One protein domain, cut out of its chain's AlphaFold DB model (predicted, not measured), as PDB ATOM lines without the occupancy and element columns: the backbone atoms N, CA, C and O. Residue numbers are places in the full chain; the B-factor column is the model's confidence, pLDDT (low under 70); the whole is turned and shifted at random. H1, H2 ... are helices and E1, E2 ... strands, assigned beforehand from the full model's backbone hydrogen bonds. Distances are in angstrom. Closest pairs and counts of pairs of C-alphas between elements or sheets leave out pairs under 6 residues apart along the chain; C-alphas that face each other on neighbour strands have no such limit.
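What this domain is: This is residues 3 to 99 of the 99 residues of the protein "ABC transporter, ATP-binding domain protein" of Streptococcus pyogenes GA06023 (UniProt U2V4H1). A small, twisted wall of three strands, E1 to E3, has the helix H1 packed across one face, and a long arm leads from this body to the helix H3 at the far end. The short helix H2 only grazes the sheet, and residues 74 to 90 run from it to H3, which is apart from the other named elements. The printed part has 97 residues, with three named helices and three named strands in the order E1, E2, H1, E3, H2, H3; the sheet order is E2, E1, E3, all antiparallel. The class is mixed, helices and strands, though under half of the residues are in named elements. The whole is only just loose, close to compact, with a radius of gyration of the C-alphas of 15.3 A and spans of 43 by 30 by 26 A.

How they stand to each other: E1, residues 3 to 11, and E2, residues 14 to 24, form a hairpin, antiparallel at 169 degrees, with N 4 and O 22 at 2.8 A and N 14 and O 11 at 3.0 A, within hydrogen-bond range. E1 bends by 68 degrees at residue 6, and E2 by 56 degrees at residue 21. E1 is the inner strand; its other neighbour is E3, residues 55 to 60, antiparallel at 138 degrees, with N 5 and O 57 at 2.8 A. H1, residues 40 to 47, is on the sheet at a height of 8.3 A. It lies over E1, and only just not over E2, on which 2 of its 8 C-alphas fall. It runs across the strands, at 66 degrees to E1 on the local plane. The closest C-alphas of H1 and E2 are those of Thr 42 and Leu 17, 7.2 A apart. E2, H1 and E3 make a split strand-helix-strand unit, two strands running the same way with E1 between them, and its crossover is right-handed. Residues 59 to 60 of E3 pair with residues 63 to 64, antiparallel. H2, residues 69 to 73, only grazes the sheet; the closest C-alphas of H2 and E3 are those of Ile 72 and Val 60, 6.7 A apart. H3, residues 91 to 98, is not on the sheet and is apart from H1 and H2. In H1, H2 and H3 every O i to N i+4 pair is within hydrogen-bond range.

Where its parts are: E1 begins at C-alpha 3 (255.951, 139.883, 160.188) and is 22.3 A long. E2 is 26.7 A, H1 11.0 A, E3 16.8 A and H2 6.0 A. H3, 11.1 A, ends at C-alpha 98 (247.738, 156.162, 179.184).

The domain as a whole: The C-alphas farthest apart are those of Asp 13 and Asn 92, at 45.2 A. The printed part has no cut. The links E2 to H1 and H2 to H3 are long. Mean pLDDT of the printed part is 93.5; residue 99 is under 70.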
ATOM      1  N   GLU A   3     255.032 140.861 160.772       98.31
ATOM      2  CA  GLU A   3     255.951 139.883 160.188       98.31
ATOM      3  C   GLU A   3     257.185 139.697 161.073       98.31
ATOM      4  O   GLU A   3     257.843 140.664 161.443       98.31
ATOM      5  N   PHE A   4     257.540 138.449 161.356       98.38
ATOM      6  CA  PHE A   4     258.826 138.039 161.911       98.38
ATOM      7  C   PHE A   4     259.627 137.381 160.787       98.38
ATOM      8  O   PHE A   4     259.142 136.422 160.183       98.38
ATOM      9  N   LYS A   5     260.833 137.882 160.510       98.44
ATOM     10  CA  LYS A   5     261.746 137.357 159.486       98.44
ATOM     11  C   LYS A   5     263.039 136.891 160.138       98.44
ATOM     12  O   LYS A   5     263.827 137.709 160.609       98.44
ATOM     13  N   HIS A   6     263.239 135.577 160.168       98.19
ATOM     14  CA  HIS A   6     264.414 134.912 160.739       98.19
ATOM     15  C   HIS A   6     264.751 135.329 162.180       98.19
ATOM     16  O   HIS A   6     265.915 135.473 162.563       98.19
ATOM     17  N   VAL A   7     263.723 135.570 162.998       98.31
ATOM     18  CA  VAL A   7     263.900 136.180 164.319       98.31
ATOM     19  C   VAL A   7     264.423 135.159 165.314       98.31
ATOM     20  O   VAL A   7     263.778 134.152 165.600       98.31
ATOM     21  N   SER A   8     265.575 135.464 165.903       97.56
ATOM     22  CA  SER A   8     266.204 134.630 166.927       97.56
ATOM     23  C   SER A   8     266.537 135.447 168.169       97.56
ATOM     24  O   SER A   8     266.838 136.642 168.093       97.56
ATOM     25  N   LYS A   9     266.512 134.805 169.338       97.44
ATOM     26  CA  LYS A   9     266.892 135.414 170.614       97.44
ATOM     27  C   LYS A   9     267.795 134.488 171.405       97.44
ATOM     28  O   LYS A   9     267.389 133.392 171.784       97.44
ATOM     29  N   VAL A  10     268.982 134.989 171.726       96.50
ATOM     30  CA  VAL A  10     269.993 134.291 172.520       96.50
ATOM     31  C   VAL A  10     270.222 135.046 173.832       96.50
ATOM     32  O   VAL A  10     270.370 136.269 173.842       96.50
ATOM     33  N   TYR A  11     270.238 134.311 174.942       93.31
ATOM     34  CA  TYR A  11     270.598 134.794 176.274       93.31
ATOM     35  C   TYR A  11     271.826 134.026 176.766       93.31
ATOM     36  O   TYR A  11     271.707 132.870 177.180       93.31
ATOM     37  N   GLY A  12     273.002 134.657 176.721       91.94
ATOM     38  CA  GLY A  12     274.265 133.967 177.001       91.94
ATOM     39  C   GLY A  12     274.449 132.791 176.041       91.94
ATOM     40  O   GLY A  12     274.444 132.989 174.832       91.94
ATOM     41  N   ASP A  13     274.510 131.575 176.581       91.06
ATOM     42  CA  ASP A  13     274.689 130.344 175.796       91.06
ATOM     43  C   ASP A  13     273.363 129.666 175.404       91.06
ATOM     44  O   ASP A  13     273.359 128.592 174.803       91.06
ATOM     45  N   LYS A  14     272.214 130.251 175.773       91.19
ATOM     46  CA  LYS A  14     270.894 129.657 175.535       91.19
ATOM     47  C   LYS A  14     270.137 130.382 174.431       91.19
ATOM     48  O   LYS A  14     269.776 131.549 174.572       91.19
ATOM     49  N   GLU A  15     269.781 129.646 173.388       92.44
ATOM     50  CA  GLU A  15     268.837 130.094 172.368       92.44
ATOM     51  C   GLU A  15     267.395 129.923 172.878       92.44
ATOM     52  O   GLU A  15     266.925 128.813 173.127       92.44
ATOM     53  N   ALA A  16     266.709 131.039 173.126       93.69
ATOM     54  CA  ALA A  16     265.331 131.068 173.621       93.69
ATOM     55  C   ALA A  16     264.290 131.160 172.499       93.69
ATOM     56  O   ALA A  16     263.127 130.817 172.711       93.69
ATOM     57  N   LEU A  17     264.705 131.643 171.329       95.62
ATOM     58  CA  LEU A  17     263.923 131.661 170.102       95.62
ATOM     59  C   LEU A  17     264.886 131.410 168.942       95.62
ATOM     60  O   LEU A  17     265.921 132.072 168.887       95.62
ATOM     61  N   SER A  18     264.550 130.474 168.059       95.56
ATOM     62  CA  SER A  18     265.404 130.054 166.947       95.56
ATOM     63  C   SER A  18     264.649 130.211 165.633       95.56
ATOM     64  O   SER A  18     263.594 129.600 165.466       95.56
ATOM     65  N   ASP A  19     265.168 131.067 164.752       96.81
ATOM     66  CA  ASP A  19     264.736 131.274 163.362       96.81
ATOM     67  C   ASP A  19     263.208 131.369 163.149       96.81
ATOM     68  O   ASP A  19     262.614 130.719 162.284       96.81
ATOM     69  N   LEU A  20     262.535 132.192 163.959       97.31
ATOM     70  CA  LEU A  20     261.093 132.384 163.857       97.31
ATOM     71  C   LEU A  20     260.732 133.145 162.575       97.31
ATOM     72  O   LEU A  20     261.132 134.295 162.385       97.31
ATOM     73  N   ASN A  21     259.896 132.512 161.751       97.75
ATOM     74  CA  ASN A  21     259.333 133.078 160.530       97.75
ATOM     75  C   ASN A  21     257.809 132.966 160.573       97.75
ATOM     76  O   ASN A  21     257.257 131.872 160.460       97.75
ATOM     77  N   VAL A  22     257.132 134.091 160.796       97.25
ATOM     78  CA  VAL A  22     255.672 134.146 160.965       97.25
ATOM     79  C   VAL A  22     255.138 135.438 160.368       97.25
ATOM     80  O   VAL A  22     255.682 136.507 160.628       97.25
ATOM     81  N   THR A  23     254.028 135.344 159.644       98.00
ATOM     82  CA  THR A  23     253.251 136.495 159.175       98.00
ATOM     83  C   THR A  23     251.844 136.402 159.750       98.00
ATOM     84  O   THR A  23     251.210 135.356 159.647       98.00
ATOM     85  N   ILE A  24     251.375 137.491 160.355       97.75
ATOM     86  CA  ILE A  24     250.027 137.650 160.905       97.75
ATOM     87  C   ILE A  24     249.349 138.772 160.119       97.75
ATOM     88  O   ILE A  24     249.831 139.911 160.099       97.75
ATOM     89  N   ASN A  25     248.250 138.453 159.447       97.62
ATOM     90  CA  ASN A  25     247.559 139.385 158.562       97.62
ATOM     91  C   ASN A  25     246.620 140.321 159.331       97.62
ATOM     92  O   ASN A  25     246.283 140.099 160.495       97.62
ATOM     93  N   ASP A  26     246.175 141.384 158.664       95.62
ATOM     94  CA  ASP A  26     245.196 142.305 159.240       95.62
ATOM     95  C   ASP A  26     243.867 141.616 159.533       95.62
ATOM     96  O   ASP A  26     243.332 140.871 158.714       95.62
ATOM     97  N   GLY A  27     243.329 141.881 160.725       95.25
ATOM     98  CA  GLY A  27     242.089 141.269 161.205       95.25
ATOM     99  C   GLY A  27     242.221 139.799 161.617       95.25
ATOM    100  O   GLY A  27     241.217 139.188 161.987       95.25
ATOM    101  N   GLU A  28     243.423 139.223 161.576       96.31
ATOM    102  CA  GLU A  28     243.657 137.833 161.956       96.31
ATOM    103  C   GLU A  28     243.736 137.662 163.481       96.31
ATOM    104  O   GLU A  28     244.416 138.413 164.183       96.31
ATOM    105  N   ILE A  29     243.064 136.632 164.003       96.31
ATOM    106  CA  ILE A  29     243.233 136.186 165.390       96.31
ATOM    107  C   ILE A  29     244.274 135.071 165.394       96.31
ATOM    108  O   ILE A  29     243.998 133.951 164.963       96.31
ATOM    109  N   PHE A  30     245.462 135.373 165.911       95.81
ATOM    110  CA  PHE A  30     246.584 134.440 165.965       95.81
ATOM    111  C   PHE A  30     246.856 133.964 167.398       95.81
ATOM    112  O   PHE A  30     246.905 134.763 168.333       95.81
ATOM    113  N   GLY A  31     247.061 132.656 167.576       95.19
ATOM    114  CA  GLY A  31     247.364 132.042 168.871       95.19
ATOM    115  C   GLY A  31     248.766 131.440 168.911       95.19
ATOM    116  O   GLY A  31     249.089 130.565 168.114       95.19
ATOM    117  N   LEU A  32     249.586 131.852 169.884       94.12
ATOM    118  CA  LEU A  32     250.920 131.291 170.110       94.12
ATOM    119  C   LEU A  32     250.886 130.252 171.243       94.12
ATOM    120  O   LEU A  32     250.764 130.605 172.416       94.12
ATOM    121  N   ILE A  33     251.002 128.963 170.904       94.19
ATOM    122  CA  ILE A  33     250.829 127.834 171.837       94.19
ATOM    123  C   ILE A  33     252.121 127.010 171.931       94.19
ATOM    124  O   ILE A  33     252.828 126.821 170.949       94.19
ATOM    125  N   GLY A  34     252.436 126.510 173.128       93.38
ATOM    126  CA  GLY A  34     253.628 125.700 173.395       93.38
ATOM    127  C   GLY A  34     253.899 125.557 174.893       93.38
ATOM    128  O   GLY A  34     253.305 126.270 175.706       93.38
ATOM    129  N   HIS A  35     254.814 124.671 175.284       93.19
ATOM    130  CA  HIS A  35     255.190 124.479 176.691       93.19
ATOM    131  C   HIS A  35     255.931 125.702 177.277       93.19
ATOM    132  O   HIS A  35     256.302 126.647 176.570       93.19
ATOM    133  N   ASN A  36     256.149 125.722 178.594       90.50
ATOM    134  CA  ASN A  36     256.945 126.772 179.239       90.50
ATOM    135  C   ASN A  36     258.391 126.734 178.740       90.50
ATOM    136  O   ASN A  36     258.988 125.667 178.636       90.50
ATOM    137  N   GLY A  37     258.938 127.901 178.397       87.75
ATOM    138  CA  GLY A  37     260.267 128.011 177.792       87.75
ATOM    139  C   GLY A  37     260.317 127.810 176.273       87.75
ATOM    140  O   GLY A  37     261.390 127.965 175.712       87.75
ATOM    141  N   ALA A  38     259.192 127.553 175.595       91.44
ATOM    142  CA  ALA A  38     259.131 127.448 174.128       91.44
ATOM    143  C   ALA A  38     259.276 128.797 173.378       91.44
ATOM    144  O   ALA A  38     258.937 128.884 172.207       91.44
ATOM    145  N   GLY A  39     259.682 129.876 174.055       92.69
ATOM    146  CA  GLY A  39     259.867 131.194 173.433       92.69
ATOM    147  C   GLY A  39     258.618 132.079 173.339       92.69
ATOM    148  O   GLY A  39     258.737 133.216 172.910       92.69
ATOM    149  N   LYS A  40     257.436 131.640 173.807       94.88
ATOM    150  CA  LYS A  40     256.176 132.413 173.685       94.88
ATOM    151  C   LYS A  40     256.264 133.850 174.211       94.88
ATOM    152  O   LYS A  40     256.003 134.807 173.489       94.88
ATOM    153  N   THR A  41     256.653 133.996 175.478       93.44
ATOM    154  CA  THR A  41     256.816 135.307 176.118       93.44
ATOM    155  C   THR A  41     257.917 136.106 175.434       93.44
ATOM    156  O   THR A  41     257.744 137.294 175.206       93.44
ATOM    157  N   THR A  42     259.010 135.451 175.031       95.25
ATOM    158  CA  THR A  42     260.111 136.080 174.292       95.25
ATOM    159  C   THR A  42     259.632 136.680 172.968       95.25
ATOM    160  O   THR A  42     259.930 137.838 172.703       95.25
ATOM    161  N   THR A  43     258.836 135.953 172.181       96.31
ATOM    162  CA  THR A  43     258.247 136.449 170.927       96.31
ATOM    163  C   THR A  43     257.377 137.682 171.163       96.31
ATOM    164  O   THR A  43     257.543 138.690 170.478       96.31
ATOM    165  N   ILE A  44     256.490 137.635 172.165       95.50
ATOM    166  CA  ILE A  44     255.613 138.767 172.498       95.50
ATOM    167  C   ILE A  44     256.437 139.973 172.966       95.50
ATOM    168  O   ILE A  44     256.206 141.081 172.497       95.50
ATOM    169  N   SER A  45     257.431 139.769 173.835       94.75
ATOM    170  CA  SER A  45     258.307 140.838 174.326       94.75
ATOM    171  C   SER A  45     259.153 141.483 173.225       94.75
ATOM    172  O   SER A  45     259.461 142.670 173.328       94.75
ATOM    173  N   ILE A  46     259.540 140.732 172.187       96.44
ATOM    174  CA  ILE A  46     260.218 141.295 171.011       96.44
ATOM    175  C   ILE A  46     259.252 142.194 170.238       96.44
ATOM    176  O   ILE A  46     259.577 143.350 169.987       96.44
ATOM    177  N   LEU A  47     258.051 141.699 169.914       96.25
ATOM    178  CA  LEU A  47     257.039 142.460 169.169       96.25
ATOM    179  C   LEU A  47     256.663 143.771 169.867       96.25
ATOM    180  O   LEU A  47     256.587 144.822 169.236       96.25
ATOM    181  N   THR A  48     256.479 143.725 171.186       94.56
ATOM    182  CA  THR A  48     256.129 144.896 172.002       94.56
ATOM    183  C   THR A  48     257.335 145.765 172.348       94.56
ATOM    184  O   THR A  48     257.217 146.726 173.109       94.56
ATOM    185  N   SER A  49     258.508 145.470 171.773       93.25
ATOM    186  CA  SER A  49     259.737 146.237 171.963       93.25
ATOM    187  C   SER A  49     260.237 146.289 173.417       93.25
ATOM    188  O   SER A  49     261.035 147.166 173.751       93.25
ATOM    189  N   ILE A  50     259.814 145.362 174.283       92.19
ATOM    190  CA  ILE A  50     260.315 145.220 175.662       92.19
ATOM    191  C   ILE A  50     261.755 144.693 175.651       92.19
ATOM    192  O   ILE A  50     262.586 145.121 176.449       92.19
ATOM    193  N   ILE A  51     262.057 143.785 174.723       94.44
ATOM    194  CA  ILE A  51     263.408 143.283 174.458       94.44
ATOM    195  C   ILE A  51     263.706 143.370 172.962       94.44
ATOM    196  O   ILE A  51     262.798 143.404 172.139       94.44
ATOM    197  N   GLU A  52     264.984 143.358 172.602       94.56
ATOM    198  CA  GLU A  52     265.413 143.287 171.202       94.56
ATOM    199  C   GLU A  52     265.684 141.842 170.783       94.56
ATOM    200  O   GLU A  52     266.121 141.027 171.604       94.56
ATOM    201  N   ALA A  53     265.443 141.514 169.514       97.19
ATOM    202  CA  ALA A  53     265.917 140.266 168.927       97.19
ATOM    203  C   ALA A  53     267.455 140.251 168.880       97.19
ATOM    204  O   ALA A  53     268.092 141.299 168.834       97.19
ATOM    205  N   SER A  54     268.062 139.066 168.917       97.31
ATOM    206  CA  SER A  54     269.507 138.934 168.683       97.31
ATOM    207  C   SER A  54     269.829 138.980 167.192       97.31
ATOM    208  O   SER A  54     270.849 139.539 166.805       97.31
ATOM    209  N   TYR A  55     268.954 138.393 166.373       97.56
ATOM    210  CA  TYR A  55     269.070 138.331 164.919       97.56
ATOM    211  C   TYR A  55     267.680 138.384 164.285       97.56
ATOM    212  O   TYR A  55     266.684 138.075 164.950       97.56
ATOM    213  N   GLY A  56     267.643 138.719 162.996       97.94
ATOM    214  CA  GLY A  56     266.410 138.841 162.228       97.94
ATOM    215  C   GLY A  56     265.684 140.159 162.470       97.94
ATOM    216  O   GLY A  56     266.150 141.036 163.198       97.94
ATOM    217  N   GLU A  57     264.528 140.290 161.834       98.25
ATOM    218  CA  GLU A  57     263.788 141.543 161.747       98.25
ATOM    219  C   GLU A  57     262.306 141.325 162.050       98.25
ATOM    220  O   GLU A  57     261.726 140.287 161.724       98.25
ATOM    221  N   VAL A  58     261.683 142.330 162.664       98.31
ATOM    222  CA  VAL A  58     260.236 142.363 162.893       98.31
ATOM    223  C   VAL A  58     259.665 143.574 162.183       98.31
ATOM    224  O   VAL A  58     260.194 144.674 162.333       98.31
ATOM    225  N   PHE A  59     258.579 143.379 161.445       98.19
ATOM    226  CA  PHE A  59     257.856 144.438 160.759       98.19
ATOM    227  C   PHE A  59     256.430 144.532 161.285       98.19
ATOM    228  O   PHE A  59     255.793 143.517 161.570       98.19
ATOM    229  N   VAL A  60     255.928 145.759 161.389       97.69
ATOM    230  CA  VAL A  60     254.529 146.056 161.708       97.69
ATOM    231  C   VAL A  60     254.044 147.069 160.686       97.69
ATOM    232  O   VAL A  60     254.653 148.121 160.526       97.69
ATOM    233  N   ASP A  61     253.016 146.709 159.926       96.06
ATOM    234  CA  ASP A  61     252.482 147.494 158.805       96.06
ATOM    235  C   ASP A  61     253.569 147.925 157.805       96.06
ATOM    236  O   ASP A  61     253.606 149.052 157.314       96.06
ATOM    237  N   GLY A  62     254.502 147.007 157.523       96.69
ATOM    238  CA  GLY A  62     255.639 147.234 156.627       96.69
ATOM    239  C   GLY A  62     256.756 148.108 157.211       96.69
ATOM    240  O   GLY A  62     257.770 148.314 156.549       96.69
ATOM    241  N   GLN A  63     256.617 148.601 158.444       97.69
ATOM    242  CA  GLN A  63     257.639 149.388 159.132       97.69
ATOM    243  C   GLN A  63     258.569 148.480 159.933       97.69
ATOM    244  O   GLN A  63     258.108 147.658 160.726       97.69
ATOM    245  N   LEU A  64     259.882 148.652 159.765       97.75
ATOM    246  CA  LEU A  64     260.879 147.913 160.537       97.75
ATOM    247  C   LEU A  64     260.849 148.356 162.008       97.75
ATOM    248  O   LEU A  64     261.000 149.546 162.310       97.75
ATOM    249  N   LEU A  65     260.686 147.393 162.921       96.94
ATOM    250  CA  LEU A  65     260.495 147.634 164.350       96.94
ATOM    251  C   LEU A  65     261.669 148.365 164.992       96.94
ATOM    252  O   LEU A  65     261.449 149.260 165.799       96.94
ATOM    253  N   THR A  66     262.904 148.005 164.643       94.88
ATOM    254  CA  THR A  66     264.122 148.592 165.224       94.88
ATOM    255  C   THR A  66     264.294 150.070 164.869       94.88
ATOM    256  O   THR A  66     264.792 150.830 165.695       94.88
ATOM    257  N   GLU A  67     263.820 150.495 163.697       96.38
ATOM    258  CA  GLU A  67     263.934 151.878 163.209       96.38
ATOM    259  C   GLU A  67     262.721 152.749 163.571       96.38
ATOM    260  O   GLU A  67     262.857 153.955 163.762       96.38
ATOM    261  N   ASN A  68     261.532 152.151 163.709       96.56
ATOM    262  CA  ASN A  68     260.260 152.871 163.843       96.56
ATOM    263  C   ASN A  68     259.565 152.622 165.194       96.56
ATOM    264  O   ASN A  68     258.340 152.721 165.299       96.56
ATOM    265  N   ARG A  69     260.338 152.308 166.246       93.56
ATOM    266  CA  ARG A  69     259.842 151.869 167.571       93.56
ATOM    267  C   ARG A  69     258.698 152.725 168.118       93.56
ATOM    268  O   ARG A  69     257.672 152.185 168.512       93.56
ATOM    269  N   GLU A  70     258.856 154.046 168.135       93.12
ATOM    270  CA  GLU A  70     257.852 154.969 168.690       93.12
ATOM    271  C   GLU A  70     256.549 154.989 167.880       93.12
ATOM    272  O   GLU A  70     255.458 155.019 168.449       93.12
ATOM    273  N   ALA A  71     256.648 154.952 166.549       95.31
ATOM    274  CA  ALA A  71     255.484 154.935 165.668       95.31
ATOM    275  C   ALA A  71     254.724 153.607 165.772       95.31
ATOM    276  O   ALA A  71     253.494 153.605 165.811       95.31
ATOM    277  N   ILE A  72     255.449 152.492 165.868       96.12
ATOM    278  CA  ILE A  72     254.865 151.153 165.971       96.12
ATOM    279  C   ILE A  72     254.262 150.908 167.355       96.12
ATOM    280  O   ILE A  72     253.171 150.356 167.457       96.12
ATOM    281  N   LYS A  73     254.902 151.364 168.439       92.19
ATOM    282  CA  LYS A  73     254.342 151.235 169.796       92.19
ATOM    283  C   LYS A  73     252.963 151.876 169.931       92.19
ATOM    284  O   LYS A  73     252.121 151.344 170.638       92.19
ATOM    285  N   LYS A  74     252.703 152.976 169.219       92.06
ATOM    286  CA  LYS A  74     251.380 153.623 169.188       92.06
ATOM    287  C   LYS A  74     250.298 152.786 168.494       92.06
ATOM    288  O   LYS A  74     249.121 153.095 168.635       92.06
ATOM    289  N   GLN A  75     250.686 151.753 167.750       92.62
ATOM    290  CA  GLN A  75     249.790 150.845 167.031       92.62
ATOM    291  C   GLN A  75     249.544 149.538 167.805       92.62
ATOM    292  O   GLN A  75     248.677 148.756 167.427       92.62
ATOM    293  N   ILE A  76     250.292 149.287 168.888       92.38
ATOM    294  CA  ILE A  76     250.256 148.028 169.639       92.38
ATOM    295  C   ILE A  76     249.858 148.293 171.089       92.38
ATOM    296  O   ILE A  76     250.521 149.040 171.803       92.38
ATOM    297  N   ALA A  77     248.830 147.592 171.559       91.12
ATOM    298  CA  ALA A  77     248.523 147.478 172.981       91.12
ATOM    299  C   ALA A  77     249.044 146.139 173.521       91.12
ATOM    300  O   ALA A  77     248.868 145.095 172.892       91.12
ATOM    301  N   TYR A  78     249.669 146.159 174.699       91.12
ATOM    302  CA  TYR A  78     250.167 144.960 175.369       91.12
ATOM    303  C   TYR A  78     249.512 144.797 176.736       91.12
ATOM    304  O   TYR A  78     249.550 145.709 177.559       91.12
ATOM    305  N   VAL A  79     248.949 143.615 176.979       89.94
ATOM    306  CA  VAL A  79     248.382 143.232 178.272       89.94
ATOM    307  C   VAL A  79     249.257 142.117 178.854       89.94
ATOM    308  O   VAL A  79     249.236 141.000 178.331       89.94
ATOM    309  N   PRO A  80     250.076 142.403 179.880       87.12
ATOM    310  CA  PRO A  80     250.891 141.389 180.535       87.12
ATOM    311  C   PRO A  80     250.039 140.472 181.422       87.12
ATOM    312  O   PRO A  80     248.964 140.851 181.879       87.12
ATOM    313  N   ASP A  81     250.565 139.282 181.711       84.50
ATOM    314  CA  ASP A  81     249.933 138.299 182.608       84.50
ATOM    315  C   ASP A  81     249.844 138.812 184.060       84.50
ATOM    316  O   ASP A  81     248.853 138.611 184.757       84.50
ATOM    317  N   SER A  82     250.865 139.554 184.499       86.06
ATOM    318  CA  SER A  82     250.880 140.259 185.781       86.06
ATOM    319  C   SER A  82     251.132 141.751 185.534       86.06
ATOM    320  O   SER A  82     252.280 142.146 185.334       86.06
ATOM    321  N   PRO A  83     250.074 142.577 185.445       81.31
ATOM    322  CA  PRO A  83     250.221 144.012 185.243       81.31
ATOM    323  C   PRO A  83     250.655 144.720 186.528       81.31
ATOM    324  O   PRO A  83     250.076 144.504 187.594       81.31
ATOM    325  N   ASP A  84     251.611 145.639 186.402       80.44
ATOM    326  CA  ASP A  84     251.895 146.627 187.440       80.44
ATOM    327  C   ASP A  84     250.808 147.709 187.401       80.44
ATOM    328  O   ASP A  84     250.756 148.555 186.504       80.44
ATOM    329  N   ILE A  85     249.884 147.651 188.362       83.81
ATOM    330  CA  ILE A  85     248.743 148.566 188.445       83.81
ATOM    331  C   ILE A  85     249.040 149.659 189.474       83.81
ATOM    332  O   ILE A  85     249.427 149.382 190.611       83.81
ATOM    333  N   PHE A  86     248.786 150.914 189.107       85.38
ATOM    334  CA  PHE A  86     248.812 152.036 190.042       85.38
ATOM    335  C   PHE A  86     247.553 152.013 190.915       85.38
ATOM    336  O   PHE A  86     246.556 152.653 190.600       85.38
ATOM    337  N   LEU A  87     247.605 151.278 192.028       86.94
ATOM    338  CA  LEU A  87     246.459 151.067 192.930       86.94
ATOM    339  C   LEU A  87     245.923 152.352 193.582       86.94
ATOM    340  O   LEU A  87     244.815 152.354 194.113       86.94
ATOM    341  N   ASN A  88     246.693 153.441 193.534       92.88
ATOM    342  CA  ASN A  88     246.278 154.753 194.031       92.88
ATOM    343  C   ASN A  88     245.449 155.553 193.010       92.88
ATOM    344  O   ASN A  88     245.020 156.654 193.335       92.88
ATOM    345  N   LEU A  89     245.258 155.034 191.791       93.50
ATOM    346  CA  LEU A  89     244.459 155.665 190.744       93.50
ATOM    347  C   LEU A  89     243.109 154.957 190.603       93.50
ATOM    348  O   LEU A  89     243.021 153.728 190.601       93.50
ATOM    349  N   THR A  90     242.048 155.735 190.426       94.12
ATOM    350  CA  THR A  90     240.757 155.226 189.956       94.12
ATOM    351  C   THR A  90     240.863 154.751 188.500       94.12
ATOM    352  O   THR A  90     241.760 155.182 187.771       94.12
ATOM    353  N   PRO A  91     239.928 153.915 188.009       90.38
ATOM    354  CA  PRO A  91     239.945 153.467 186.615       90.38
ATOM    355  C   PRO A  91     239.990 154.610 185.590       90.38
ATOM    356  O   PRO A  91     240.674 154.496 184.576       90.38
ATOM    357  N   ASN A  92     239.309 155.728 185.863       93.69
ATOM    358  CA  ASN A  92     239.307 156.888 184.968       93.69
ATOM    359  C   ASN A  92     240.645 157.637 184.982       93.69
ATOM    360  O   ASN A  92     241.108 158.054 183.925       93.69
ATOM    361  N   GLU A  93     241.272 157.795 186.149       93.62
ATOM    362  CA  GLU A  93     242.603 158.409 186.257       93.62
ATOM    363  C   GLU A  93     243.669 157.534 185.592       93.62
ATOM    364  O   GLU A  93     244.534 158.043 184.887       93.62
ATOM    365  N   TYR A  94     243.570 156.211 185.755       90.31
ATOM    366  CA  TYR A  94     244.434 155.258 185.063       90.31
ATOM    367  C   TYR A  94     244.253 155.363 183.543       90.31
ATOM    368  O   TYR A  94     245.238 155.465 182.824       90.31
ATOM    369  N   TRP A  95     243.014 155.418 183.040       87.75
ATOM    370  CA  TRP A  95     242.753 155.604 181.608       87.75
ATOM    371  C   TRP A  95     243.351 156.910 181.066       87.75
ATOM    372  O   TRP A  95     244.030 156.889 180.045       87.75
ATOM    373  N   GLN A  96     243.154 158.025 181.778       89.25
ATOM    374  CA  GLN A  96     243.710 159.334 181.409       89.25
ATOM    375  C   GLN A  96     245.242 159.374 181.419       89.25
ATOM    376  O   GLN A  96     245.835 160.175 180.706       89.25
ATOM    377  N   PHE A  97     245.892 158.540 182.231       87.25
ATOM    378  CA  PHE A  97     247.349 158.458 182.281       87.25
ATOM    379  C   PHE A  97     247.958 157.819 181.019       87.25
ATOM    380  O   PHE A  97     249.072 158.177 180.640       87.25
ATOM    381  N   PHE A  98     247.253 156.881 180.374       79.38
ATOM    382  CA  PHE A  98     247.738 156.162 179.184       79.38
ATOM    383  C   PHE A  98     247.234 156.729 177.847       79.38
ATOM    384  O   PHE A  98     247.775 156.354 176.806       79.38
ATOM    385  N   SER A  99     246.198 157.577 177.865       69.50
ATOM    386  CA  SER A  99     245.656 158.277 176.688       69.50
ATOM    387  C   SER A  99     246.504 159.475 176.277       69.50
ATOM    388  O   SER A  99     246.754 159.632 175.062       69.50
TER     389      SER A  99